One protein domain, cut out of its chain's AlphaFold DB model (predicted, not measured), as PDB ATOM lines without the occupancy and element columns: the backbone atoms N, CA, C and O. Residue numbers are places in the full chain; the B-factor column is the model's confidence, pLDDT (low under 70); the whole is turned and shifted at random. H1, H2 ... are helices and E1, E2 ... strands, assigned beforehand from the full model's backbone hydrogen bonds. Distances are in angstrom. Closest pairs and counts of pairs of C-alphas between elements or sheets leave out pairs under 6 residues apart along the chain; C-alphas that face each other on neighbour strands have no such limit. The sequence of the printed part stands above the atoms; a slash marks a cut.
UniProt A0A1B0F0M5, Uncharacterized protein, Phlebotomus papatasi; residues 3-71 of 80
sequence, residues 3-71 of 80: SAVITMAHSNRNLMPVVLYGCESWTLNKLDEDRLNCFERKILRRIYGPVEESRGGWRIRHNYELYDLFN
ATOM      1  N   SER A   3     153.359 208.754 250.704       47.34
ATOM      2  CA  SER A   3     153.217 207.671 251.697       47.34
ATOM      3  C   SER A   3     153.809 206.329 251.227       47.34
ATOM      4  O   SER A   3     154.561 205.709 251.969       47.34
ATOM      5  N   ALA A   4     153.578 205.932 249.966       53.78
ATOM      6  CA  ALA A   4     154.061 204.655 249.418       53.78
ATOM      7  C   ALA A   4     155.598 204.571 249.301       53.78
ATOM      8  O   ALA A   4     156.186 203.516 249.518       53.78
ATOM      9  N   VAL A   5     156.263 205.700 249.023       55.53
ATOM     10  CA  VAL A   5     157.732 205.775 248.921       55.53
ATOM     11  C   VAL A   5     158.397 205.505 250.280       55.53
ATOM     12  O   VAL A   5     159.410 204.814 250.351       55.53
ATOM     13  N   ILE A   6     157.791 205.978 251.376       55.44
ATOM     14  CA  ILE A   6     158.290 205.766 252.745       55.44
ATOM     15  C   ILE A   6     158.069 204.311 253.194       55.44
ATOM     16  O   ILE A   6     158.910 203.742 253.887       55.44
ATOM     17  N   THR A   7     156.969 203.672 252.787       54.47
ATOM     18  CA  THR A   7     156.704 202.261 253.125       54.47
ATOM     19  C   THR A   7     157.647 201.303 252.391       54.47
ATOM     20  O   THR A   7     158.132 200.351 253.002       54.47
ATOM     21  N   MET A   8     157.991 201.580 251.126       54.25
ATOM     22  CA  MET A   8     159.001 200.796 250.394       54.25
ATOM     23  C   MET A   8     160.410 200.951 250.989       54.25
ATOM     24  O   MET A   8     161.155 199.974 251.062       54.25
ATOM     25  N   ALA A   9     160.757 202.144 251.487       55.69
ATOM     26  CA  ALA A   9     162.026 202.379 252.176       55.69
ATOM     27  C   ALA A   9     162.122 201.619 253.514       55.69
ATOM     28  O   ALA A   9     163.177 201.072 253.832       55.69
ATOM     29  N   HIS A  10     161.029 201.517 254.281       57.94
ATOM     30  CA  HIS A  10     161.005 200.744 255.530       57.94
ATOM     31  C   HIS A  10     161.142 199.230 255.316       57.94
ATOM     32  O   HIS A  10     161.770 198.562 256.134       57.94
ATOM     33  N   SER A  11     160.598 198.686 254.222       57.94
ATOM     34  CA  SER A  11     160.689 197.249 253.924       57.94
ATOM     35  C   SER A  11     162.126 196.814 253.601       57.94
ATOM     36  O   SER A  11     162.592 195.807 254.133       57.94
ATOM     37  N   ASN A  12     162.870 197.617 252.831       55.94
ATOM     38  CA  ASN A  12     164.280 197.340 252.522       55.94
ATOM     39  C   ASN A  12     165.232 197.608 253.705       55.94
ATOM     40  O   ASN A  12     166.303 197.008 253.793       55.94
ATOM     41  N   ARG A  13     164.839 198.477 254.649       59.41
ATOM     42  CA  ARG A  13     165.660 198.870 255.809       59.41
ATOM     43  C   ARG A  13     165.957 197.724 256.777       59.41
ATOM     44  O   ARG A  13     166.960 197.792 257.473       59.41
ATOM     45  N   ASN A  14     165.114 196.693 256.826       65.06
ATOM     46  CA  ASN A  14     165.275 195.570 257.758       65.06
ATOM     47  C   ASN A  14     166.097 194.408 257.182       65.06
ATOM     48  O   ASN A  14     166.666 193.633 257.943       65.06
ATOM     49  N   LEU A  15     166.188 194.293 255.855       71.62
ATOM     50  CA  LEU A  15     166.956 193.233 255.195       71.62
ATOM     51  C   LEU A  15     168.465 193.491 255.300       71.62
ATOM     52  O   LEU A  15     169.226 192.587 255.629       71.62
ATOM     53  N   MET A  16     168.884 194.742 255.102       77.50
ATOM     54  CA  MET A  16     170.290 195.158 255.159       77.50
ATOM     55  C   MET A  16     170.995 194.842 256.495       77.50
ATOM     56  O   MET A  16     172.050 194.218 256.446       77.50
ATOM     57  N   PRO A  17     170.464 195.208 257.682       77.38
ATOM     58  CA  PRO A  17     171.141 194.934 258.952       77.38
ATOM     59  C   PRO A  17     171.212 193.440 259.285       77.38
ATOM     60  O   PRO A  17     172.196 193.002 259.870       77.38
ATOM     61  N   VAL A  18     170.212 192.645 258.888       77.69
ATOM     62  CA  VAL A  18     170.226 191.186 259.097       77.69
ATOM     63  C   VAL A  18     171.303 190.525 258.241       77.69
ATOM     64  O   VAL A  18     172.056 189.690 258.738       77.69
ATOM     65  N   VAL A  19     171.404 190.922 256.969       76.00
ATOM     66  CA  VAL A  19     172.446 190.424 256.063       76.00
ATOM     67  C   VAL A  19     173.829 190.859 256.550       76.00
ATOM     68  O   VAL A  19     174.718 190.021 256.648       76.00
ATOM     69  N   LEU A  20     173.996 192.130 256.927       76.62
ATOM     70  CA  LEU A  20     175.275 192.679 257.379       76.62
ATOM     71  C   LEU A  20     175.781 191.998 258.659       76.62
ATOM     72  O   LEU A  20     176.921 191.550 258.693       76.62
ATOM     73  N   TYR A  21     174.922 191.839 259.670       76.81
ATOM     74  CA  TYR A  21     175.280 191.149 260.913       76.81
ATOM     75  C   TYR A  21     175.631 189.669 260.679       76.81
ATOM     76  O   TYR A  21     176.549 189.128 261.301       76.81
ATOM     77  N   GLY A  22     174.928 189.013 259.748       72.25
ATOM     78  CA  GLY A  22     175.265 187.662 259.303       72.25
ATOM     79  C   GLY A  22     176.654 187.590 258.663       72.25
ATOM     80  O   GLY A  22     177.416 186.684 258.983       72.25
ATOM     81  N   CYS A  23     177.007 188.564 257.820       72.62
ATOM     82  CA  CYS A  23     178.333 188.661 257.206       72.62
ATOM     83  C   CYS A  23     179.445 188.961 258.225       72.62
ATOM     84  O   CYS A  23     180.537 188.423 258.090       72.62
ATOM     85  N   GLU A  24     179.179 189.781 259.245       70.38
ATOM     86  CA  GLU A  24     180.146 190.100 260.309       70.38
ATOM     87  C   GLU A  24     180.440 188.901 261.227       70.38
ATOM     88  O   GLU A  24     181.548 188.776 261.744       70.38
ATOM     89  N   SER A  25     179.459 188.013 261.432       68.06
ATOM     90  CA  SER A  25     179.571 186.881 262.365       68.06
ATOM     91  C   SER A  25     180.003 185.561 261.715       68.06
ATOM     92  O   SER A  25     180.359 184.620 262.426       68.06
ATOM     93  N   TRP A  26     179.947 185.440 260.384       76.44
ATOM     94  CA  TRP A  26     180.258 184.185 259.695       76.44
ATOM     95  C   TRP A  26     181.750 184.106 259.361       76.44
ATOM     96  O   TRP A  26     182.227 184.716 258.408       76.44
ATOM     97  N   THR A  27     182.501 183.289 260.101       74.38
ATOM     98  CA  THR A  27     183.825 182.843 259.650       74.38
ATOM     99  C   THR A  27     183.643 181.859 258.500       74.38
ATOM    100  O   THR A  27     183.178 180.739 258.718       74.38
ATOM    101  N   LEU A  28     183.940 182.291 257.275       75.94
ATOM    102  CA  LEU A  28     183.823 181.459 256.082       75.94
ATOM    103  C   LEU A  28     184.799 180.285 256.157       75.94
ATOM    104  O   LEU A  28     186.017 180.446 256.164       75.94
ATOM    105  N   ASN A  29     184.233 179.087 256.215       82.81
ATOM    106  CA  ASN A  29     184.980 177.853 256.061       82.81
ATOM    107  C   ASN A  29     185.045 177.519 254.568       82.81
ATOM    108  O   ASN A  29     184.123 177.846 253.824       82.81
ATOM    109  N   LYS A  30     186.051 176.754 254.132       83.75
ATOM    110  CA  LYS A  30     186.171 176.321 252.724       83.75
ATOM    111  C   LYS A  30     184.893 175.647 252.186       83.75
ATOM    112  O   LYS A  30     184.501 175.841 251.044       83.75
ATOM    113  N   LEU A  31     184.189 174.909 253.049       87.31
ATOM    114  CA  LEU A  31     182.898 174.294 252.724       87.31
ATOM    115  C   LEU A  31     181.787 175.325 252.461       87.31
ATOM    116  O   LEU A  31     180.915 175.094 251.625       87.31
ATOM    117  N   ASP A  32     181.783 176.430 253.202       85.56
ATOM    118  CA  ASP A  32     180.788 177.487 253.044       85.56
ATOM    119  C   ASP A  32     181.086 178.337 251.803       85.56
ATOM    120  O   ASP A  32     180.154 178.663 251.071       85.56
ATOM    121  N   GLU A  33     182.363 178.579 251.487       85.25
ATOM    122  CA  GLU A  33     182.789 179.147 250.198       85.25
ATOM    123  C   GLU A  33     182.297 178.288 249.024       85.25
ATOM    124  O   GLU A  33     181.654 178.795 248.106       85.25
ATOM    125  N   ASP A  34     182.486 176.966 249.080       88.31
ATOM    126  CA  ASP A  34     182.006 176.051 248.037       88.31
ATOM    127  C   ASP A  34     180.477 176.082 247.885       88.31
ATOM    128  O   ASP A  34     179.936 176.017 246.771       88.31
ATOM    129  N   ARG A  35     179.753 176.199 249.003       88.12
ATOM    130  CA  ARG A  35     178.290 176.332 249.008       88.12
ATOM    131  C   ARG A  35     177.848 177.654 248.392       88.12
ATOM    132  O   ARG A  35     176.917 177.639 247.580       88.12
ATOM    133  N   LEU A  36     178.510 178.760 248.726       88.00
ATOM    134  CA  LEU A  36     178.242 180.074 248.144       88.00
ATOM    135  C   LEU A  36     178.554 180.088 246.645       88.00
ATOM    136  O   LEU A  36     177.694 180.480 245.861       88.00
ATOM    137  N   ASN A  37     179.676 179.507 246.223       87.44
ATOM    138  CA  ASN A  37     180.025 179.327 244.812       87.44
ATOM    139  C   ASN A  37     178.965 178.510 244.053       87.44
ATOM    140  O   ASN A  37     178.667 178.746 242.878       87.44
ATOM    141  N   CYS A  38     178.361 177.501 244.686       89.94
ATOM    142  CA  CYS A  38     177.241 176.768 244.090       89.94
ATOM    143  C   CYS A  38     175.958 177.606 244.024       89.94
ATOM    144  O   CYS A  38     175.209 177.496 243.050       89.94
ATOM    145  N   PHE A  39     175.689 178.408 245.051       88.69
ATOM    146  CA  PHE A  39     174.528 179.289 245.120       88.69
ATOM    147  C   PHE A  39     174.588 180.390 244.056       88.69
ATOM    148  O   PHE A  39     173.649 180.540 243.272       88.69
ATOM    149  N   GLU A  40     175.720 181.074 243.947       90.00
ATOM    150  CA  GLU A  40     175.978 182.103 242.944       90.00
ATOM    151  C   GLU A  40     175.799 181.557 241.525       90.00
ATOM    152  O   GLU A  40     174.982 182.056 240.750       90.00
ATOM    153  N   ARG A  41     176.445 180.428 241.208       91.50
ATOM    154  CA  ARG A  41     176.316 179.774 239.897       91.50
ATOM    155  C   ARG A  41     174.884 179.358 239.546       91.50
ATOM    156  O   ARG A  41     174.560 179.233 238.361       91.50
ATOM    157  N   LYS A  42     174.028 179.091 240.536       91.06
ATOM    158  CA  LYS A  42     172.597 178.820 240.310       91.06
ATOM    159  C   LYS A  42     171.839 180.101 239.976       91.06
ATOM    160  O   LYS A  42     171.039 180.093 239.042       91.06
ATOM    161  N   ILE A  43     172.110 181.187 240.697       90.88
ATOM    162  CA  ILE A  43     171.505 182.499 240.441       90.88
ATOM    163  C   ILE A  43     171.912 183.018 239.063       90.88
ATOM    164  O   ILE A  43     171.046 183.379 238.270       90.88
ATOM    165  N   LEU A  44     173.201 182.981 238.730       89.50
ATOM    166  CA  LEU A  44     173.700 183.467 237.445       89.50
ATOM    167  C   LEU A  44     173.063 182.718 236.265       89.50
ATOM    168  O   LEU A  44     172.639 183.339 235.295       89.50
ATOM    169  N   ARG A  45     172.877 181.393 236.361       91.38
ATOM    170  CA  ARG A  45     172.145 180.627 235.334       91.38
ATOM    171  C   ARG A  45     170.683 181.033 235.202       91.38
ATOM    172  O   ARG A  45     170.120 180.927 234.117       91.38
ATOM    173  N   ARG A  46     170.058 181.476 236.293       90.75
ATOM    174  CA  ARG A  46     168.682 181.978 236.271       90.75
ATOM    175  C   ARG A  46     168.592 183.352 235.609       90.75
ATOM    176  O   ARG A  46     167.603 183.592 234.925       90.75
ATOM    177  N   ILE A  47     169.598 184.208 235.807       90.44
ATOM    178  CA  ILE A  47     169.682 185.555 235.224       90.44
ATOM    179  C   ILE A  47     170.001 185.482 233.727       90.44
ATOM    180  O   ILE A  47     169.258 186.034 232.921       90.44
ATOM    181  N   TYR A  48     171.075 184.783 233.349       88.00
ATOM    182  CA  TYR A  48     171.519 184.701 231.951       88.00
ATOM    183  C   TYR A  48     170.698 183.730 231.102       88.00
ATOM    184  O   TYR A  48     170.679 183.849 229.881       88.00
ATOM    185  N   GLY A  49     170.033 182.765 231.736       89.12
ATOM    186  CA  GLY A  49     169.217 181.778 231.045       89.12
ATOM    187  C   GLY A  49     170.021 180.722 230.268       89.12
ATOM    188  O   GLY A  49     171.254 180.646 230.360       89.12
ATOM    189  N   PRO A  50     169.309 179.838 229.547       90.06
ATOM    190  CA  PRO A  50     169.911 178.819 228.696       90.06
ATOM    191  C   PRO A  50     170.565 179.434 227.453       90.06
ATOM    192  O   PRO A  50     170.196 180.519 227.010       90.06
ATOM    193  N   VAL A  51     171.533 178.718 226.883       89.56
ATOM    194  CA  VAL A  51     172.199 179.100 225.633       89.56
ATOM    195  C   VAL A  51     171.633 178.279 224.479       89.56
ATOM    196  O   VAL A  51     171.363 177.083 224.636       89.56
ATOM    197  N   GLU A  52     171.428 178.929 223.338       88.19
ATOM    198  CA  GLU A  52     171.023 178.263 222.106       88.19
ATOM    199  C   GLU A  52     172.230 177.549 221.491       88.19
ATOM    200  O   GLU A  52     173.288 178.130 221.248       88.19
ATOM    201  N   GLU A  53     172.080 176.253 221.270       84.75
ATOM    202  CA  GLU A  53     173.027 175.439 220.540       84.75
ATOM    203  C   GLU A  53     172.804 175.633 219.039       84.75
ATOM    204  O   GLU A  53     171.670 175.745 218.580       84.75
ATOM    205  N   SER A  54     173.884 175.596 218.253       81.00
ATOM    206  CA  SER A  54     173.871 175.862 216.803       81.00
ATOM    207  C   SER A  54     172.888 175.004 215.985       81.00
ATOM    208  O   SER A  54     172.679 175.276 214.805       81.00
ATOM    209  N   ARG A  55     172.310 173.953 216.578       79.81
ATOM    210  CA  ARG A  55     171.304 173.067 215.977       79.81
ATOM    211  C   ARG A  55     169.860 173.395 216.402       79.81
ATOM    212  O   ARG A  55     168.972 172.588 216.148       79.81
ATOM    213  N   GLY A  56     169.622 174.545 217.040       83.50
ATOM    214  CA  GLY A  56     168.296 175.013 217.472       83.50
ATOM    215  C   GLY A  56     167.807 174.412 218.797       83.50
ATOM    216  O   GLY A  56     166.612 174.433 219.087       83.50
ATOM    217  N   GLY A  57     168.711 173.833 219.592       87.19
ATOM    218  CA  GLY A  57     168.405 173.272 220.909       87.19
ATOM    219  C   GLY A  57     168.782 174.233 222.030       87.19
ATOM    220  O   GLY A  57     169.817 174.882 221.960       87.19
ATOM    221  N   TRP A  58     167.989 174.309 223.095       88.25
ATOM    222  CA  TRP A  58     168.364 175.069 224.289       88.25
ATOM    223  C   TRP A  58     169.084 174.160 225.272       88.25
ATOM    224  O   TRP A  58     168.540 173.127 225.670       88.25
ATOM    225  N   ARG A  59     170.279 174.557 225.710       90.88
ATOM    226  CA  ARG A  59     171.008 173.837 226.757       90.88
ATOM    227  C   ARG A  59     171.327 174.716 227.953       90.88
ATOM    228  O   ARG A  59     171.428 175.941 227.868       90.88
ATOM    229  N   ILE A  60     171.526 174.061 229.092       89.00
ATOM    230  CA  ILE A  60     172.045 174.720 230.288       89.00
ATOM    231  C   ILE A  60     173.501 175.128 230.018       89.00
ATOM    232  O   ILE A  60     174.292 174.362 229.464       89.00
ATOM    233  N   ARG A  61     173.849 176.349 230.427       90.50
ATOM    234  CA  ARG A  61     175.195 176.909 230.302       90.50
ATOM    235  C   ARG A  61     176.206 176.176 231.198       90.50
ATOM    236  O   ARG A  61     175.921 175.874 232.370       90.50
ATOM    237  N   HIS A  62     177.396 175.914 230.663       89.38
ATOM    238  CA  HIS A  62     178.512 175.334 231.410       89.38
ATOM    239  C   HIS A  62     179.132 176.349 232.382       89.38
ATOM    240  O   HIS A  62     178.851 177.540 232.315       89.38
ATOM    241  N   ASN A  63     179.956 175.876 233.327       87.94
ATOM    242  CA  ASN A  63     180.588 176.760 234.315       87.94
ATOM    243  C   ASN A  63     181.525 177.787 233.657       87.94
ATOM    244  O   ASN A  63     181.422 178.960 233.979       87.94
ATOM    245  N   TYR A  64     182.376 177.369 232.712       86.50
ATOM    246  CA  TYR A  64     183.332 178.264 232.043       86.50
ATOM    247  C   TYR A  64     182.631 179.407 231.292       86.50
ATOM    248  O   TYR A  64     182.941 180.568 231.507       86.50
ATOM    249  N   GLU A  65     181.577 179.097 230.535       87.56
ATOM    250  CA  GLU A  65     180.775 180.095 229.811       87.56
ATOM    251  C   GLU A  65     180.039 181.072 230.735       87.56
ATOM    252  O   GLU A  65     179.557 182.113 230.285       87.56
ATOM    253  N   LEU A  66     179.814 180.675 231.989       87.25
ATOM    254  CA  LEU A  66     179.189 181.510 233.007       87.25
ATOM    255  C   LEU A  66     180.214 182.491 233.583       87.25
ATOM    256  O   LEU A  66     179.872 183.652 233.770       87.25
ATOM    257  N   TYR A  67     181.448 182.034 233.816       84.44
ATOM    258  CA  TYR A  67     182.558 182.872 234.275       84.44
ATOM    259  C   TYR A  67     182.956 183.904 233.216       84.44
ATOM    260  O   TYR A  67     183.040 185.087 233.533       84.44
ATOM    261  N   ASP A  68     183.057 183.495 231.947       85.56
ATOM    262  CA  ASP A  68     183.350 184.412 230.837       85.56
ATOM    263  C   ASP A  68     182.294 185.522 230.706       85.56
ATOM    264  O   ASP A  68     182.619 186.675 230.438       85.56
ATOM    265  N   LEU A  69     181.012 185.191 230.912       84.94
ATOM    266  CA  LEU A  69     179.926 186.176 230.882       84.94
ATOM    267  C   LEU A  69     179.920 187.113 232.081       84.94
ATOM    268  O   LEU A  69     179.550 188.280 231.953       84.94
ATOM    269  N   PHE A  70     180.207 186.559 233.254       80.06
ATOM    270  CA  PHE A  70     180.215 187.317 234.491       80.06
ATOM    271  C   PHE A  70     181.454 188.222 234.572       80.06
ATOM    272  O   PHE A  70     181.419 189.229 235.269       80.06
ATOM    273  N   ASN A  71     182.493 187.924 233.775       69.81
ATOM    274  CA  ASN A  71     183.760 188.649 233.721       69.81
ATOM    275  C   ASN A  71     184.434 188.740 235.099       69.81
ATOM    276  O   ASN A  71     185.107 189.719 235.415       69.81
TER     277      ASN A  71
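Overview. This is residues 3 to 71 of the 80 residues of an uncharacterized protein of Phlebotomus papatasi (UniProt A0A1B0F0M5). A small two-stranded hairpin, E1 and E2, lies beyond the last residue of the long helix H3, and the short helix H4 folds back to pack on the last part of H3. On the other side of H3, the helices H1 and H2 follow one another end to end as a free arm, which makes an open V with H3, its tip at residues 26 to 29. The printed part has 69 residues, with four named helices and two named strands in the order H1, H2, H3, E1, E2, H4; the sheet has the order E1 - E2 and is antiparallel, and the class is mostly helix. The whole is extended, with a radius of gyration of the C-alphas of 18.0 A, and flat, spanning 51 by 40 by 17 A.

Along the chain. E1 is residues 51 to 53 and E2 is residues 57 to 59. H3, the longest helix, is residues 30 to 48, from C-alpha 30 at (186.171, 176.321, 252.724) to C-alpha 48 at (171.519, 184.701, 231.951), 26.8 A. H4 is residues 63 to 70, 10.6 A long, and ends with C-alpha 70 at (180.215, 187.317, 234.491). H2 is residues 15 to 25, 15.8 A long. H1 is residues 3 to 13, also 15.8 A, and begins with C-alpha 3 at (153.217, 207.671, 251.697).

Arrangement. E1 and E2 form a hairpin, antiparallel at 137 degrees between their directions. N 53 and O 57 are within hydrogen-bond range at 2.7 A, and so are N 51 and O 59 at 2.9 A. The C-alphas of Glu 52 and Trp 58 face each other, 4.7 A apart. H3 touches H4 with residues 41 to 45 alone; the closest C-alphas are those of Leu 44 and Leu 66, 7.3 A apart. The two helices run the same way at a steep tilt of 68 degrees, only just short of about perpendicular. H2 and H3 are apart, and so are H2 and H4. H1 and H2 meet only through their link. Every O i to N i+4 pair is within hydrogen-bond range in H1, H2, H3 and H4.

Size, cuts and confidence. The two C-alphas farthest apart are those of Ser 3 and Arg 55, 52.9 A. Residues 3 to 27 stand free, and so do residues 29 to 35, of which 30 to 35 belong to H3. The body without these stretches has 37 residues and spans 43 by 16 by 12 A. The printed part has no cut, and the five links between named elements are tight. The mean pLDDT of the printed part is 79.1; residues 3 to 14, 25 and 71 are under 70, and H1 has a mean of 55.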